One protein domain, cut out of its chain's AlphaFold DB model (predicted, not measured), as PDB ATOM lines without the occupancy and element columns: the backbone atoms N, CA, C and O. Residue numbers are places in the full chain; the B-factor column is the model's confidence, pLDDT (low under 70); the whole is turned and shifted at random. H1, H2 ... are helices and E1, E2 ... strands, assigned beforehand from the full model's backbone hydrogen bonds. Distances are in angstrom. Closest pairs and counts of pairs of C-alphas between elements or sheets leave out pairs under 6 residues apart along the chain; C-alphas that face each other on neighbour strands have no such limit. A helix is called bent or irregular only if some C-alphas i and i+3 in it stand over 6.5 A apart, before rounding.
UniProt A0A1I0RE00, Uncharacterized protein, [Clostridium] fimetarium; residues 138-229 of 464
ATOM      1  N   THR A 138     -10.169 -45.170 -16.959       51.53
ATOM      2  CA  THR A 138     -10.441 -46.458 -16.304       51.53
ATOM      3  C   THR A 138     -11.913 -46.662 -15.981       51.53
ATOM      4  O   THR A 138     -12.566 -45.906 -15.266       51.53
ATOM      5  N   ASP A 139     -12.442 -47.771 -16.492       46.69
ATOM      6  CA  ASP A 139     -13.736 -48.318 -16.095       46.69
ATOM      7  C   ASP A 139     -13.640 -49.044 -14.739       46.69
ATOM      8  O   ASP A 139     -14.479 -49.882 -14.431       46.69
ATOM      9  N   TYR A 140     -12.623 -48.771 -13.914       47.38
ATOM     10  CA  TYR A 140     -12.436 -49.424 -12.610       47.38
ATOM     11  C   TYR A 140     -13.388 -48.889 -11.526       47.38
ATOM     12  O   TYR A 140     -13.442 -49.427 -10.422       47.38
ATOM     13  N   SER A 141     -14.225 -47.897 -11.857       46.31
ATOM     14  CA  SER A 141     -15.475 -47.644 -11.129       46.31
ATOM     15  C   SER A 141     -16.478 -48.805 -11.266       46.31
ATOM     16  O   SER A 141     -17.413 -48.904 -10.466       46.31
ATOM     17  N   ASN A 142     -16.271 -49.718 -12.228       50.88
ATOM     18  CA  ASN A 142     -16.983 -50.986 -12.318       50.88
ATOM     19  C   ASN A 142     -16.669 -51.854 -11.087       50.88
ATOM     20  O   ASN A 142     -15.513 -52.147 -10.773       50.88
ATOM     21  N   ALA A 143     -17.727 -52.296 -10.404       56.69
ATOM     22  CA  ALA A 143     -17.650 -53.192  -9.255       56.69
ATOM     23  C   ALA A 143     -16.831 -54.463  -9.539       56.69
ATOM     24  O   ALA A 143     -16.156 -54.956  -8.636       56.69
ATOM     25  N   ASP A 144     -16.821 -54.925 -10.793       53.78
ATOM     26  CA  ASP A 144     -16.099 -56.114 -11.253       53.78
ATOM     27  C   ASP A 144     -14.573 -55.988 -11.179       53.78
ATOM     28  O   ASP A 144     -13.878 -56.980 -11.382       53.78
ATOM     29  N   LEU A 145     -14.042 -54.795 -10.892       52.81
ATOM     30  CA  LEU A 145     -12.607 -54.523 -10.824       52.81
ATOM     31  C   LEU A 145     -12.152 -53.887  -9.499       52.81
ATOM     32  O   LEU A 145     -10.960 -53.643  -9.304       52.81
ATOM     33  N   LYS A 146     -13.076 -53.669  -8.552       54.94
ATOM     34  CA  LYS A 146     -12.784 -53.093  -7.224       54.94
ATOM     35  C   LYS A 146     -11.742 -53.881  -6.427       54.94
ATOM     36  O   LYS A 146     -11.046 -53.300  -5.608       54.94
ATOM     37  N   TRP A 147     -11.627 -55.187  -6.662       53.38
ATOM     38  CA  TRP A 147     -10.681 -56.070  -5.968       53.38
ATOM     39  C   TRP A 147      -9.219 -55.878  -6.424       53.38
ATOM     40  O   TRP A 147      -8.308 -56.360  -5.750       53.38
ATOM     41  N   ALA A 148      -8.972 -55.197  -7.552       53.03
ATOM     42  CA  ALA A 148      -7.619 -54.905  -8.036       53.03
ATOM     43  C   ALA A 148      -6.975 -53.728  -7.297       53.03
ATOM     44  O   ALA A 148      -5.749 -53.684  -7.184       53.03
ATOM     45  N   ASN A 149      -7.814 -52.815  -6.803       54.88
ATOM     46  CA  ASN A 149      -7.442 -51.517  -6.272       54.88
ATOM     47  C   ASN A 149      -7.151 -51.631  -4.766       54.88
ATOM     48  O   ASN A 149      -8.013 -52.065  -4.002       54.88
ATOM     49  N   ASN A 150      -5.945 -51.266  -4.327       48.78
ATOM     50  CA  ASN A 150      -5.595 -51.289  -2.899       48.78
ATOM     51  C   ASN A 150      -6.195 -50.116  -2.104       48.78
ATOM     52  O   ASN A 150      -6.190 -50.151  -0.873       48.78
ATOM     53  N   SER A 151      -6.713 -49.078  -2.765       47.22
ATOM     54  CA  SER A 151      -7.253 -47.898  -2.091       47.22
ATOM     55  C   SER A 151      -8.763 -48.023  -1.870       47.22
ATOM     56  O   SER A 151      -9.568 -47.720  -2.751       47.22
ATOM     57  N   SER A 152      -9.154 -48.420  -0.662       41.66
ATOM     58  CA  SER A 152     -10.538 -48.380  -0.168       41.66
ATOM     59  C   SER A 152     -11.143 -46.965  -0.096       41.66
ATOM     60  O   SER A 152     -12.352 -46.848   0.088       41.66
ATOM     61  N   ASP A 153     -10.329 -45.916  -0.274       42.22
ATOM     62  CA  ASP A 153     -10.679 -44.519   0.021       42.22
ATOM     63  C   ASP A 153     -10.697 -43.567  -1.187       42.22
ATOM     64  O   ASP A 153     -10.962 -42.377  -1.012       42.22
ATOM     65  N   ILE A 154     -10.472 -44.042  -2.421       44.78
ATOM     66  CA  ILE A 154     -10.714 -43.184  -3.592       44.78
ATOM     67  C   ILE A 154     -12.227 -43.114  -3.787       44.78
ATOM     68  O   ILE A 154     -12.854 -44.008  -4.365       44.78
ATOM     69  N   SER A 155     -12.822 -42.049  -3.250       40.28
ATOM     70  CA  SER A 155     -14.182 -41.648  -3.568       40.28
ATOM     71  C   SER A 155     -14.307 -41.628  -5.087       40.28
ATOM     72  O   SER A 155     -13.571 -40.940  -5.788       40.28
ATOM     73  N   ILE A 156     -15.199 -42.475  -5.595       43.50
ATOM     74  CA  ILE A 156     -15.475 -42.627  -7.018       43.50
ATOM     75  C   ILE A 156     -15.926 -41.254  -7.520       43.50
ATOM     76  O   ILE A 156     -17.090 -40.884  -7.357       43.50
ATOM     77  N   ILE A 157     -15.003 -40.476  -8.090       43.97
ATOM     78  CA  ILE A 157     -15.350 -39.269  -8.826       43.97
ATOM     79  C   ILE A 157     -16.119 -39.788 -10.035       43.97
ATOM     80  O   ILE A 157     -15.562 -40.425 -10.927       43.97
ATOM     81  N   GLY A 158     -17.443 -39.647  -9.979       38.25
ATOM     82  CA  GLY A 158     -18.364 -40.156 -10.981       38.25
ATOM     83  C   GLY A 158     -18.105 -39.509 -12.337       38.25
ATOM     84  O   GLY A 158     -18.705 -38.491 -12.667       38.25
ATOM     85  N   GLY A 159     -17.224 -40.109 -13.130       39.72
ATOM     86  CA  GLY A 159     -16.948 -39.713 -14.503       39.72
ATOM     87  C   GLY A 159     -17.852 -40.465 -15.472       39.72
ATOM     88  O   GLY A 159     -17.659 -41.647 -15.744       39.72
ATOM     89  N   SER A 160     -18.858 -39.776 -16.006       36.31
ATOM     90  CA  SER A 160     -19.653 -40.267 -17.133       36.31
ATOM     91  C   SER A 160     -18.780 -40.446 -18.384       36.31
ATOM     92  O   SER A 160     -18.075 -39.524 -18.766       36.31
ATOM     93  N   LYS A 161     -18.909 -41.613 -19.036       40.31
ATOM     94  CA  LYS A 161     -18.507 -41.981 -20.414       40.31
ATOM     95  C   LYS A 161     -17.136 -41.489 -20.927       40.31
ATOM     96  O   LYS A 161     -16.957 -40.328 -21.282       40.31
ATOM     97  N   ARG A 162     -16.258 -42.480 -21.159       48.75
ATOM     98  CA  ARG A 162     -15.087 -42.488 -22.061       48.75
ATOM     99  C   ARG A 162     -15.230 -41.500 -23.226       48.75
ATOM    100  O   ARG A 162     -16.037 -41.772 -24.113       48.75
ATOM    101  N   GLN A 163     -14.409 -40.451 -23.291       45.12
ATOM    102  CA  GLN A 163     -14.158 -39.747 -24.553       45.12
ATOM    103  C   GLN A 163     -12.746 -39.146 -24.635       45.12
ATOM    104  O   GLN A 163     -12.413 -38.221 -23.905       45.12
ATOM    105  N   VAL A 164     -12.012 -39.677 -25.622       49.16
ATOM    106  CA  VAL A 164     -10.894 -39.096 -26.383       49.16
ATOM    107  C   VAL A 164      -9.602 -38.848 -25.588       49.16
ATOM    108  O   VAL A 164      -9.427 -37.824 -24.933       49.16
ATOM    109  N   THR A 165      -8.659 -39.794 -25.708       57.31
ATOM    110  CA  THR A 165      -7.217 -39.504 -25.614       57.31
ATOM    111  C   THR A 165      -6.914 -38.361 -26.574       57.31
ATOM    112  O   THR A 165      -7.426 -38.394 -27.696       57.31
ATOM    113  N   ASN A 166      -6.111 -37.372 -26.174       72.25
ATOM    114  CA  ASN A 166      -5.689 -36.329 -27.107       72.25
ATOM    115  C   ASN A 166      -5.129 -37.005 -28.377       72.25
ATOM    116  O   ASN A 166      -4.276 -37.891 -28.282       72.25
ATOM    117  N   THR A 167      -5.651 -36.630 -29.549       76.31
ATOM    118  CA  THR A 167      -5.327 -37.273 -30.830       76.31
ATOM    119  C   THR A 167      -3.820 -37.324 -31.080       76.31
ATOM    120  O   THR A 167      -3.323 -38.359 -31.518       76.31
ATOM    121  N   ASN A 168      -3.084 -36.264 -30.732       85.75
ATOM    122  CA  ASN A 168      -1.637 -36.194 -30.922       85.75
ATOM    123  C   ASN A 168      -0.894 -37.148 -29.981       85.75
ATOM    124  O   ASN A 168       0.013 -37.860 -30.413       85.75
ATOM    125  N   PHE A 169      -1.303 -37.220 -28.710       88.88
ATOM    126  CA  PHE A 169      -0.699 -38.154 -27.759       88.88
ATOM    127  C   PHE A 169      -1.001 -39.614 -28.122       88.88
ATOM    128  O   PHE A 169      -0.113 -40.464 -28.060       88.88
ATOM    129  N   LEU A 170      -2.229 -39.916 -28.559       86.75
ATOM    130  CA  LEU A 170      -2.599 -41.255 -29.021       86.75
ATOM    131  C   LEU A 170      -1.815 -41.656 -30.277       86.75
ATOM    132  O   LEU A 170      -1.331 -42.785 -30.380       86.75
ATOM    133  N   GLU A 171      -1.665 -40.740 -31.233       88.75
ATOM    134  CA  GLU A 171      -0.871 -40.963 -32.441       88.75
ATOM    135  C   GLU A 171       0.608 -41.201 -32.104       88.75
ATOM    136  O   GLU A 171       1.216 -42.148 -32.607       88.75
ATOM    137  N   PHE A 172       1.177 -40.404 -31.197       92.38
ATOM    138  CA  PHE A 172       2.516 -40.633 -30.660       92.38
ATOM    139  C   PHE A 172       2.639 -42.023 -30.022       92.38
ATOM    140  O   PHE A 172       3.542 -42.793 -30.372       92.38
ATOM    141  N   TYR A 173       1.716 -42.363 -29.115       90.94
ATOM    142  CA  TYR A 173       1.735 -43.630 -28.397       90.94
ATOM    143  C   TYR A 173       1.701 -44.807 -29.364       90.94
ATOM    144  O   TYR A 173       2.568 -45.670 -29.286       90.94
ATOM    145  N   THR A 174       0.749 -44.810 -30.302       88.75
ATOM    146  CA  THR A 174       0.531 -45.902 -31.268       88.75
ATOM    147  C   THR A 174       1.668 -46.065 -32.276       88.75
ATOM    148  O   THR A 174       1.901 -47.178 -32.744       88.75
ATOM    149  N   LYS A 175       2.405 -44.996 -32.605       90.19
ATOM    150  CA  LYS A 175       3.543 -45.070 -33.532       90.19
ATOM    151  C   LYS A 175       4.841 -45.503 -32.856       90.19
ATOM    152  O   LYS A 175       5.565 -46.339 -33.403       90.19
ATOM    153  N   VAL A 176       5.163 -44.918 -31.703       92.06
ATOM    154  CA  VAL A 176       6.476 -45.102 -31.061       92.06
ATOM    155  C   VAL A 176       6.427 -45.190 -29.540       92.06
ATOM    156  O   VAL A 176       7.242 -45.913 -28.976       92.06
ATOM    157  N   GLY A 177       5.485 -44.516 -28.872       88.31
ATOM    158  CA  GLY A 177       5.462 -44.419 -27.408       88.31
ATOM    159  C   GLY A 177       5.347 -45.771 -26.695       88.31
ATOM    160  O   GLY A 177       5.934 -45.949 -25.633       88.31
ATOM    161  N   TYR A 178       4.661 -46.752 -27.295       89.69
ATOM    162  CA  TYR A 178       4.520 -48.097 -26.720       89.69
ATOM    163  C   TYR A 178       5.822 -48.920 -26.700       89.69
ATOM    164  O   TYR A 178       5.867 -49.961 -26.045       89.69
ATOM    165  N   LYS A 179       6.853 -48.501 -27.447       89.31
ATOM    166  CA  LYS A 179       8.108 -49.256 -27.593       89.31
ATOM    167  C   LYS A 179       9.024 -49.133 -26.379       89.31
ATOM    168  O   LYS A 179       9.871 -49.997 -26.191       89.31
ATOM    169  N   ILE A 180       8.858 -48.085 -25.573       87.88
ATOM    170  CA  ILE A 180       9.565 -47.967 -24.299       87.88
ATOM    171  C   ILE A 180       8.808 -48.797 -23.273       87.88
ATOM    172  O   ILE A 180       7.615 -48.583 -23.043       87.88
ATOM    173  N   THR A 181       9.498 -49.776 -22.699       88.69
ATOM    174  CA  THR A 181       8.920 -50.739 -21.763       88.69
ATOM    175  C   THR A 181       9.644 -50.712 -20.429       88.69
ATOM    176  O   THR A 181      10.862 -50.564 -20.381       88.69
ATOM    177  N   SER A 182       8.906 -50.953 -19.351       86.19
ATOM    178  CA  SER A 182       9.449 -51.107 -18.004       86.19
ATOM    179  C   SER A 182       9.063 -52.472 -17.447       86.19
ATOM    180  O   SER A 182       7.973 -52.977 -17.715       86.19
ATOM    181  N   ASN A 183       9.956 -53.076 -16.663       87.69
ATOM    182  CA  ASN A 183       9.635 -54.266 -15.880       87.69
ATOM    183  C   ASN A 183       9.014 -53.820 -14.555       87.69
ATOM    184  O   ASN A 183       9.673 -53.129 -13.775       87.69
ATOM    185  N   ILE A 184       7.753 -54.175 -14.321       84.38
ATOM    186  CA  ILE A 184       7.025 -53.764 -13.121       84.38
ATOM    187  C   ILE A 184       6.352 -54.962 -12.450       84.38
ATOM    188  O   ILE A 184       5.977 -55.940 -13.099       84.38
ATOM    189  N   ALA A 185       6.154 -54.860 -11.135       84.38
ATOM    190  CA  ALA A 185       5.349 -55.819 -10.395       84.38
ATOM    191  C   ALA A 185       3.861 -55.593 -10.707       84.38
ATOM    192  O   ALA A 185       3.297 -54.546 -10.389       84.38
ATOM    193  N   CYS A 186       3.214 -56.579 -11.313       85.25
ATOM    194  CA  CYS A 186       1.787 -56.603 -11.601       85.25
ATOM    195  C   CYS A 186       1.092 -57.701 -10.792       85.25
ATOM    196  O   CYS A 186       1.711 -58.585 -10.204       85.25
ATOM    197  N   LYS A 187      -0.235 -57.669 -10.792       84.19
ATOM    198  CA  LYS A 187      -1.076 -58.793 -10.400       84.19
ATOM    199  C   LYS A 187      -1.572 -59.463 -11.684       84.19
ATOM    200  O   LYS A 187      -2.008 -58.758 -12.593       84.19
ATOM    201  N   GLN A 188      -1.550 -60.791 -11.749       86.75
ATOM    202  CA  GLN A 188      -2.137 -61.574 -12.844       86.75
ATOM    203  C   GLN A 188      -3.344 -62.379 -12.352       86.75
ATOM    204  O   GLN A 188      -3.294 -62.966 -11.267       86.75
ATOM    205  N   LYS A 189      -4.414 -62.415 -13.151       82.38
ATOM    206  CA  LYS A 189      -5.623 -63.192 -12.876       82.38
ATOM    207  C   LYS A 189      -5.373 -64.671 -13.126       82.38
ATOM    208  O   LYS A 189      -5.028 -65.061 -14.236       82.38
ATOM    209  N   ASN A 190      -5.658 -65.485 -12.121       81.81
ATOM    210  CA  ASN A 190      -5.697 -66.938 -12.205       81.81
ATOM    211  C   ASN A 190      -7.053 -67.412 -11.677       81.81
ATOM    212  O   ASN A 190      -7.279 -67.439 -10.465       81.81
ATOM    213  N   GLU A 191      -7.961 -67.742 -12.600       81.19
ATOM    214  CA  GLU A 191      -9.359 -68.109 -12.324       81.19
ATOM    215  C   GLU A 191     -10.084 -67.036 -11.486       81.19
ATOM    216  O   GLU A 191     -10.501 -66.006 -12.021       81.19
ATOM    217  N   ASN A 192     -10.187 -67.255 -10.171       73.50
ATOM    218  CA  ASN A 192     -10.830 -66.370  -9.196       73.50
ATOM    219  C   ASN A 192      -9.831 -65.692  -8.233       73.50
ATOM    220  O   ASN A 192     -10.245 -65.098  -7.241       73.50
ATOM    221  N   SER A 193      -8.524 -65.796  -8.491       74.44
ATOM    222  CA  SER A 193      -7.454 -65.283  -7.626       74.44
ATOM    223  C   SER A 193      -6.472 -64.387  -8.386       74.44
ATOM    224  O   SER A 193      -6.394 -64.444  -9.612       74.44
ATOM    225  N   TRP A 194      -5.724 -63.556  -7.654       78.38
ATOM    226  CA  TRP A 194      -4.694 -62.677  -8.210       78.38
ATOM    227  C   TRP A 194      -3.351 -62.960  -7.565       78.38
ATOM    228  O   TRP A 194      -3.228 -62.932  -6.341       78.38
ATOM    229  N   THR A 195      -2.344 -63.216  -8.392       84.44
ATOM    230  CA  THR A 195      -0.987 -63.527  -7.934       84.44
ATOM    231  C   THR A 195      -0.011 -62.438  -8.373       84.44
ATOM    232  O   THR A 195      -0.100 -61.998  -9.523       84.44
ATOM    233  N   PRO A 196       0.922 -62.002  -7.506       84.31
ATOM    234  CA  PRO A 196       1.991 -61.091  -7.902       84.31
ATOM    235  C   PRO A 196       2.898 -61.734  -8.957       84.31
ATOM    236  O   PRO A 196       3.342 -62.869  -8.782       84.31
ATOM    237  N   VAL A 197       3.184 -61.001 -10.027       88.44
ATOM    238  CA  VAL A 197       4.103 -61.380 -11.108       88.44
ATOM    239  C   VAL A 197       4.916 -60.159 -11.529       88.44
ATOM    240  O   VAL A 197       4.490 -59.031 -11.308       88.44
ATOM    241  N   ASN A 198       6.077 -60.368 -12.143       88.62
ATOM    242  CA  ASN A 198       6.816 -59.291 -12.801       88.62
ATOM    243  C   ASN A 198       6.598 -59.411 -14.304       88.62
ATOM    244  O   ASN A 198       6.846 -60.479 -14.858       88.62
ATOM    245  N   GLU A 199       6.154 -58.330 -14.934       87.94
ATOM    246  CA  GLU A 199       5.832 -58.296 -16.358       87.94
ATOM    247  C   GLU A 199       6.516 -57.093 -17.018       87.94
ATOM    248  O   GLU A 199       6.601 -56.004 -16.441       87.94
ATOM    249  N   THR A 200       6.984 -57.277 -18.251       89.88
ATOM    250  CA  THR A 200       7.451 -56.175 -19.094       89.88
ATOM    251  C   THR A 200       6.264 -55.570 -19.832       89.88
ATOM    252  O   THR A 200       5.646 -56.219 -20.672       89.88
ATOM    253  N   VAL A 201       5.959 -54.310 -19.533       88.56
ATOM    254  CA  VAL A 201       4.811 -53.584 -20.099       88.56
ATOM    255  C   VAL A 201       5.266 -52.256 -20.704       88.56
ATOM    256  O   VAL A 201       6.280 -51.712 -20.259       88.56
ATOM    257  N   PRO A 202       4.539 -51.684 -21.682       90.88
ATOM    258  CA  PRO A 202       4.837 -50.341 -22.166       90.88
ATOM    259  C   PRO A 202       4.764 -49.328 -21.030       90.88
ATOM    260  O   PRO A 202       3.747 -49.236 -20.349       90.88
ATOM    261  N   THR A 203       5.821 -48.547 -20.842       89.19
ATOM    262  CA  THR A 203       6.014 -47.687 -19.670       89.19
ATOM    263  C   THR A 203       4.802 -46.792 -19.430       89.19
ATOM    264  O   THR A 203       4.244 -46.822 -18.336       89.19
ATOM    265  N   LEU A 204       4.314 -46.115 -20.476       89.44
ATOM    266  CA  LEU A 204       3.193 -45.165 -20.430       89.44
ATOM    267  C   LEU A 204       1.835 -45.769 -20.017       89.44
ATOM    268  O   LEU A 204       0.910 -45.013 -19.729       89.44
ATOM    269  N   THR A 205       1.671 -47.097 -19.940       86.19
ATOM    270  CA  THR A 205       0.416 -47.679 -19.414       86.19
ATOM    271  C   THR A 205       0.208 -47.366 -17.935       86.19
ATOM    272  O   THR A 205      -0.930 -47.383 -17.473       86.19
ATOM    273  N   GLN A 206       1.279 -47.039 -17.203       83.88
ATOM    274  CA  GLN A 206       1.215 -46.600 -15.806       83.88
ATOM    275  C   GLN A 206       0.633 -45.192 -15.635       83.88
ATOM    276  O   GLN A 206       0.387 -44.798 -14.509       83.88
ATOM    277  N   MET A 207       0.372 -44.440 -16.709       82.81
ATOM    278  CA  MET A 207      -0.309 -43.142 -16.611       82.81
ATOM    279  C   MET A 207      -1.817 -43.264 -16.326       82.81
ATOM    280  O   MET A 207      -2.505 -42.252 -16.303       82.81
ATOM    281  N   GLY A 208      -2.374 -44.479 -16.238       77.19
ATOM    282  CA  GLY A 208      -3.819 -44.694 -16.075       77.19
ATOM    283  C   GLY A 208      -4.673 -44.329 -17.300       77.19
ATOM    284  O   GLY A 208      -5.902 -44.287 -17.224       77.19
ATOM    285  N   LEU A 209      -4.039 -44.051 -18.444       78.00
ATOM    286  CA  LEU A 209      -4.696 -43.713 -19.708       78.00
ATOM    287  C   LEU A 209      -5.023 -44.967 -20.508       78.00
ATOM    288  O   LEU A 209      -4.202 -45.878 -20.577       78.00
ATOM    289  N   ARG A 210      -6.162 -44.996 -21.209       74.62
ATOM    290  CA  ARG A 210      -6.553 -46.153 -22.025       74.62
ATOM    291  C   ARG A 210      -5.755 -46.261 -23.331       74.62
ATOM    292  O   ARG A 210      -6.209 -45.820 -24.381       74.62
ATOM    293  N   LEU A 211      -4.566 -46.845 -23.242       76.94
ATOM    294  CA  LEU A 211      -3.585 -46.938 -24.324       76.94
ATOM    295  C   LEU A 211      -3.385 -48.375 -24.851       76.94
ATOM    296  O   LEU A 211      -2.976 -48.540 -25.994       76.94
ATOM    297  N   ASN A 212      -3.661 -49.414 -24.051       74.50
ATOM    298  CA  ASN A 212      -3.367 -50.822 -24.377       74.50
ATOM    299  C   ASN A 212      -4.308 -51.766 -23.580       74.50
ATOM    300  O   ASN A 212      -4.937 -51.285 -22.642       74.50
ATOM    301  N   PRO A 213      -4.420 -53.094 -23.833       74.62
ATOM    302  CA  PRO A 213      -5.414 -53.920 -23.148       74.62
ATOM    303  C   PRO A 213      -5.146 -54.058 -21.642       74.62
ATOM    304  O   PRO A 213      -6.038 -54.471 -20.913       74.62
ATOM    305  N   TYR A 214      -3.958 -53.668 -21.154       75.38
ATOM    306  CA  TYR A 214      -3.593 -53.686 -19.731       75.38
ATOM    307  C   TYR A 214      -4.510 -52.845 -18.830       75.38
ATOM    308  O   TYR A 214      -4.638 -53.142 -17.646       75.38
ATOM    309  N   ASN A 215      -5.156 -51.811 -19.373       69.56
ATOM    310  CA  ASN A 215      -6.078 -50.936 -18.640       69.56
ATOM    311  C   ASN A 215      -7.541 -51.103 -19.071       69.56
ATOM    312  O   ASN A 215      -8.394 -50.272 -18.760       69.56
ATOM    313  N   GLU A 216      -7.853 -52.207 -19.749       72.75
ATOM    314  CA  GLU A 216      -9.226 -52.595 -20.046       72.75
ATOM    315  C   GLU A 216      -9.831 -53.451 -18.928       72.75
ATOM    316  O   GLU A 216      -9.132 -54.161 -18.206       72.75
ATOM    317  N   VAL A 217     -11.165 -53.444 -18.827       67.06
ATOM    318  CA  VAL A 217     -11.929 -54.287 -17.883       67.06
ATOM    319  C   VAL A 217     -11.634 -55.775 -18.063       67.06
ATOM    320  O   VAL A 217     -11.694 -56.563 -17.125       67.06
ATOM    321  N   THR A 218     -11.324 -56.173 -19.289       73.50
ATOM    322  CA  THR A 218     -11.016 -57.548 -19.676       73.50
ATOM    323  C   THR A 218      -9.569 -57.947 -19.381       73.50
ATOM    324  O   THR A 218      -9.225 -59.117 -19.581       73.50
ATOM    325  N   SER A 219      -8.726 -57.020 -18.911       78.44
ATOM    326  CA  SER A 219      -7.311 -57.288 -18.667       78.44
ATOM    327  C   SER A 219      -7.112 -58.413 -17.653       78.44
ATOM    328  O   SER A 219      -7.730 -58.445 -16.589       78.44
ATOM    329  N   GLN A 220      -6.204 -59.334 -17.976       83.06
ATOM    330  CA  GLN A 220      -5.762 -60.391 -17.062       83.06
ATOM    331  C   GLN A 220      -4.535 -59.971 -16.240       83.06
ATOM    332  O   GLN A 220      -4.109 -60.724 -15.373       83.06
ATOM    333  N   ILE A 221      -3.961 -58.791 -16.509       83.69
ATOM    334  CA  ILE A 221      -2.781 -58.248 -15.823       83.69
ATOM    335  C   ILE A 221      -3.088 -56.812 -15.398       83.69
ATOM    336  O   ILE A 221      -3.541 -56.009 -16.211       83.69
ATOM    337  N   THR A 222      -2.851 -56.467 -14.133       79.75
ATOM    338  CA  THR A 222      -3.161 -55.128 -13.615       79.75
ATOM    339  C   THR A 222      -2.166 -54.646 -12.562       79.75
ATOM    340  O   THR A 222      -1.465 -55.439 -11.932       79.75
ATOM    341  N   ASN A 223      -2.096 -53.335 -12.375       79.31
ATOM    342  CA  ASN A 223      -1.328 -52.640 -11.344       79.31
ATOM    343  C   ASN A 223      -2.112 -51.376 -10.958       79.31
ATOM    344  O   ASN A 223      -2.795 -50.816 -11.814       79.31
ATOM    345  N   ASP A 224      -1.995 -50.912  -9.713       72.62
ATOM    346  CA  ASP A 224      -2.661 -49.694  -9.228       72.62
ATOM    347  C   ASP A 224      -2.443 -48.502 -10.192       72.62
ATOM    348  O   ASP A 224      -3.394 -47.803 -10.544       72.62
ATOM    349  N   ASN A 225      -1.239 -48.349 -10.752       76.62
ATOM    350  CA  ASN A 225      -0.916 -47.279 -11.697       76.62
ATOM    351  C   ASN A 225      -1.628 -47.392 -13.056       76.62
ATOM    352  O   ASN A 225      -1.820 -46.399 -13.746       76.62
ATOM    353  N   PHE A 226      -2.063 -48.582 -13.472       78.00
ATOM    354  CA  PHE A 226      -2.866 -48.716 -14.696       78.00
ATOM    355  C   PHE A 226      -4.301 -48.230 -14.497       78.00
ATOM    356  O   PHE A 226      -5.018 -48.014 -15.474       78.00
ATOM    357  N   THR A 227      -4.733 -48.127 -13.238       68.19
ATOM    358  CA  THR A 227      -6.142 -47.990 -12.867       68.19
ATOM    359  C   THR A 227      -6.549 -46.570 -12.494       68.19
ATOM    360  O   THR A 227      -7.743 -46.280 -12.457       68.19
ATOM    361  N   THR A 228      -5.599 -45.669 -12.271       69.06
ATOM    362  CA  THR A 228      -5.884 -44.266 -11.971       69.06
ATOM    363  C   THR A 228      -4.863 -43.365 -12.647       69.06
ATOM    364  O   THR A 228      -3.683 -43.689 -12.685       69.06
ATOM    365  N   THR A 229      -5.328 -42.247 -13.200       72.25
ATOM    366  CA  THR A 229      -4.464 -41.169 -13.707       72.25
ATOM    367  C   THR A 229      -3.974 -40.262 -12.576       72.25
ATOM    368  O   THR A 229      -2.982 -39.556 -12.730       72.25
TER     369      THR A 229
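Overview. This is residues 138 to 229 of the 464 residues of an uncharacterized protein of [Clostridium] fimetarium (UniProt A0A1I0RE00). One long, bent hairpin, E1 and E2, arches over one side of a small core made by the short helices H3 and H4 and the unnamed stretch 208 to 223. H1 and H2 lie far out toward different ends, and residues 149 to 166 join them in a wide loop round the other side. The printed part has 92 residues, with helices and strands mixed in the order H1, H2, E1, E2, H3, H4; under half of the residues are in named elements. The two-stranded sheet is antiparallel; the whole is compact, with a radius of gyration of the C-alphas of 13.5 A and spans of 36 by 32 by 21 A.

Along the chain. Find C-alpha 181 at (8.920, -50.739, -21.763), where E1 begins; it runs 23.8 A to residue 190 and bends by 69 degrees at 184. E2, residues 193 to 202, covers 24.2 A and bends by 72 degrees at 198. H3 is residues 203 to 207, 8.4 A, and H4 residues 224 to 227, 5.3 A, ending at (-6.142, -47.990, -12.867). H2, residues 167 to 175, spans 12.1 A; H1, residues 143 to 148, spans 10.2 A and is irregular, with C-alphas 144 and 147 7.6 A apart.

Arrangement. Look across the hairpin at N 186 and O 197, within hydrogen-bond range at 2.8 A. Residues 187 to 188 of E1 also pair, antiparallel, with 221 to 222. H3 and H4 touch, the closest C-alphas being Gln 206 and Asn 225, 4.7 A. H1 and H4 are close but not clearly touching, Ala 148 to Asp 224, C-alphas 7.3 A. H2 touches no helix. Every O i to N i+4 pair is within range in H2, 0 of 2 in H1 and 0 of 1 in H3, where O i to N i+3 gives 2 of 3 and 2 of 2; H4 is too short for an i+4 pair.

Size, cuts and confidence. The C-alphas farthest apart, Asn 168 and Asn 192, are 38.3 A apart. The printed part has no cut; the links H1 to H2 and H3 to H4 are long. Look for pLDDT under 70 at residues 138 to 165, 215, 217 and 227 to 228.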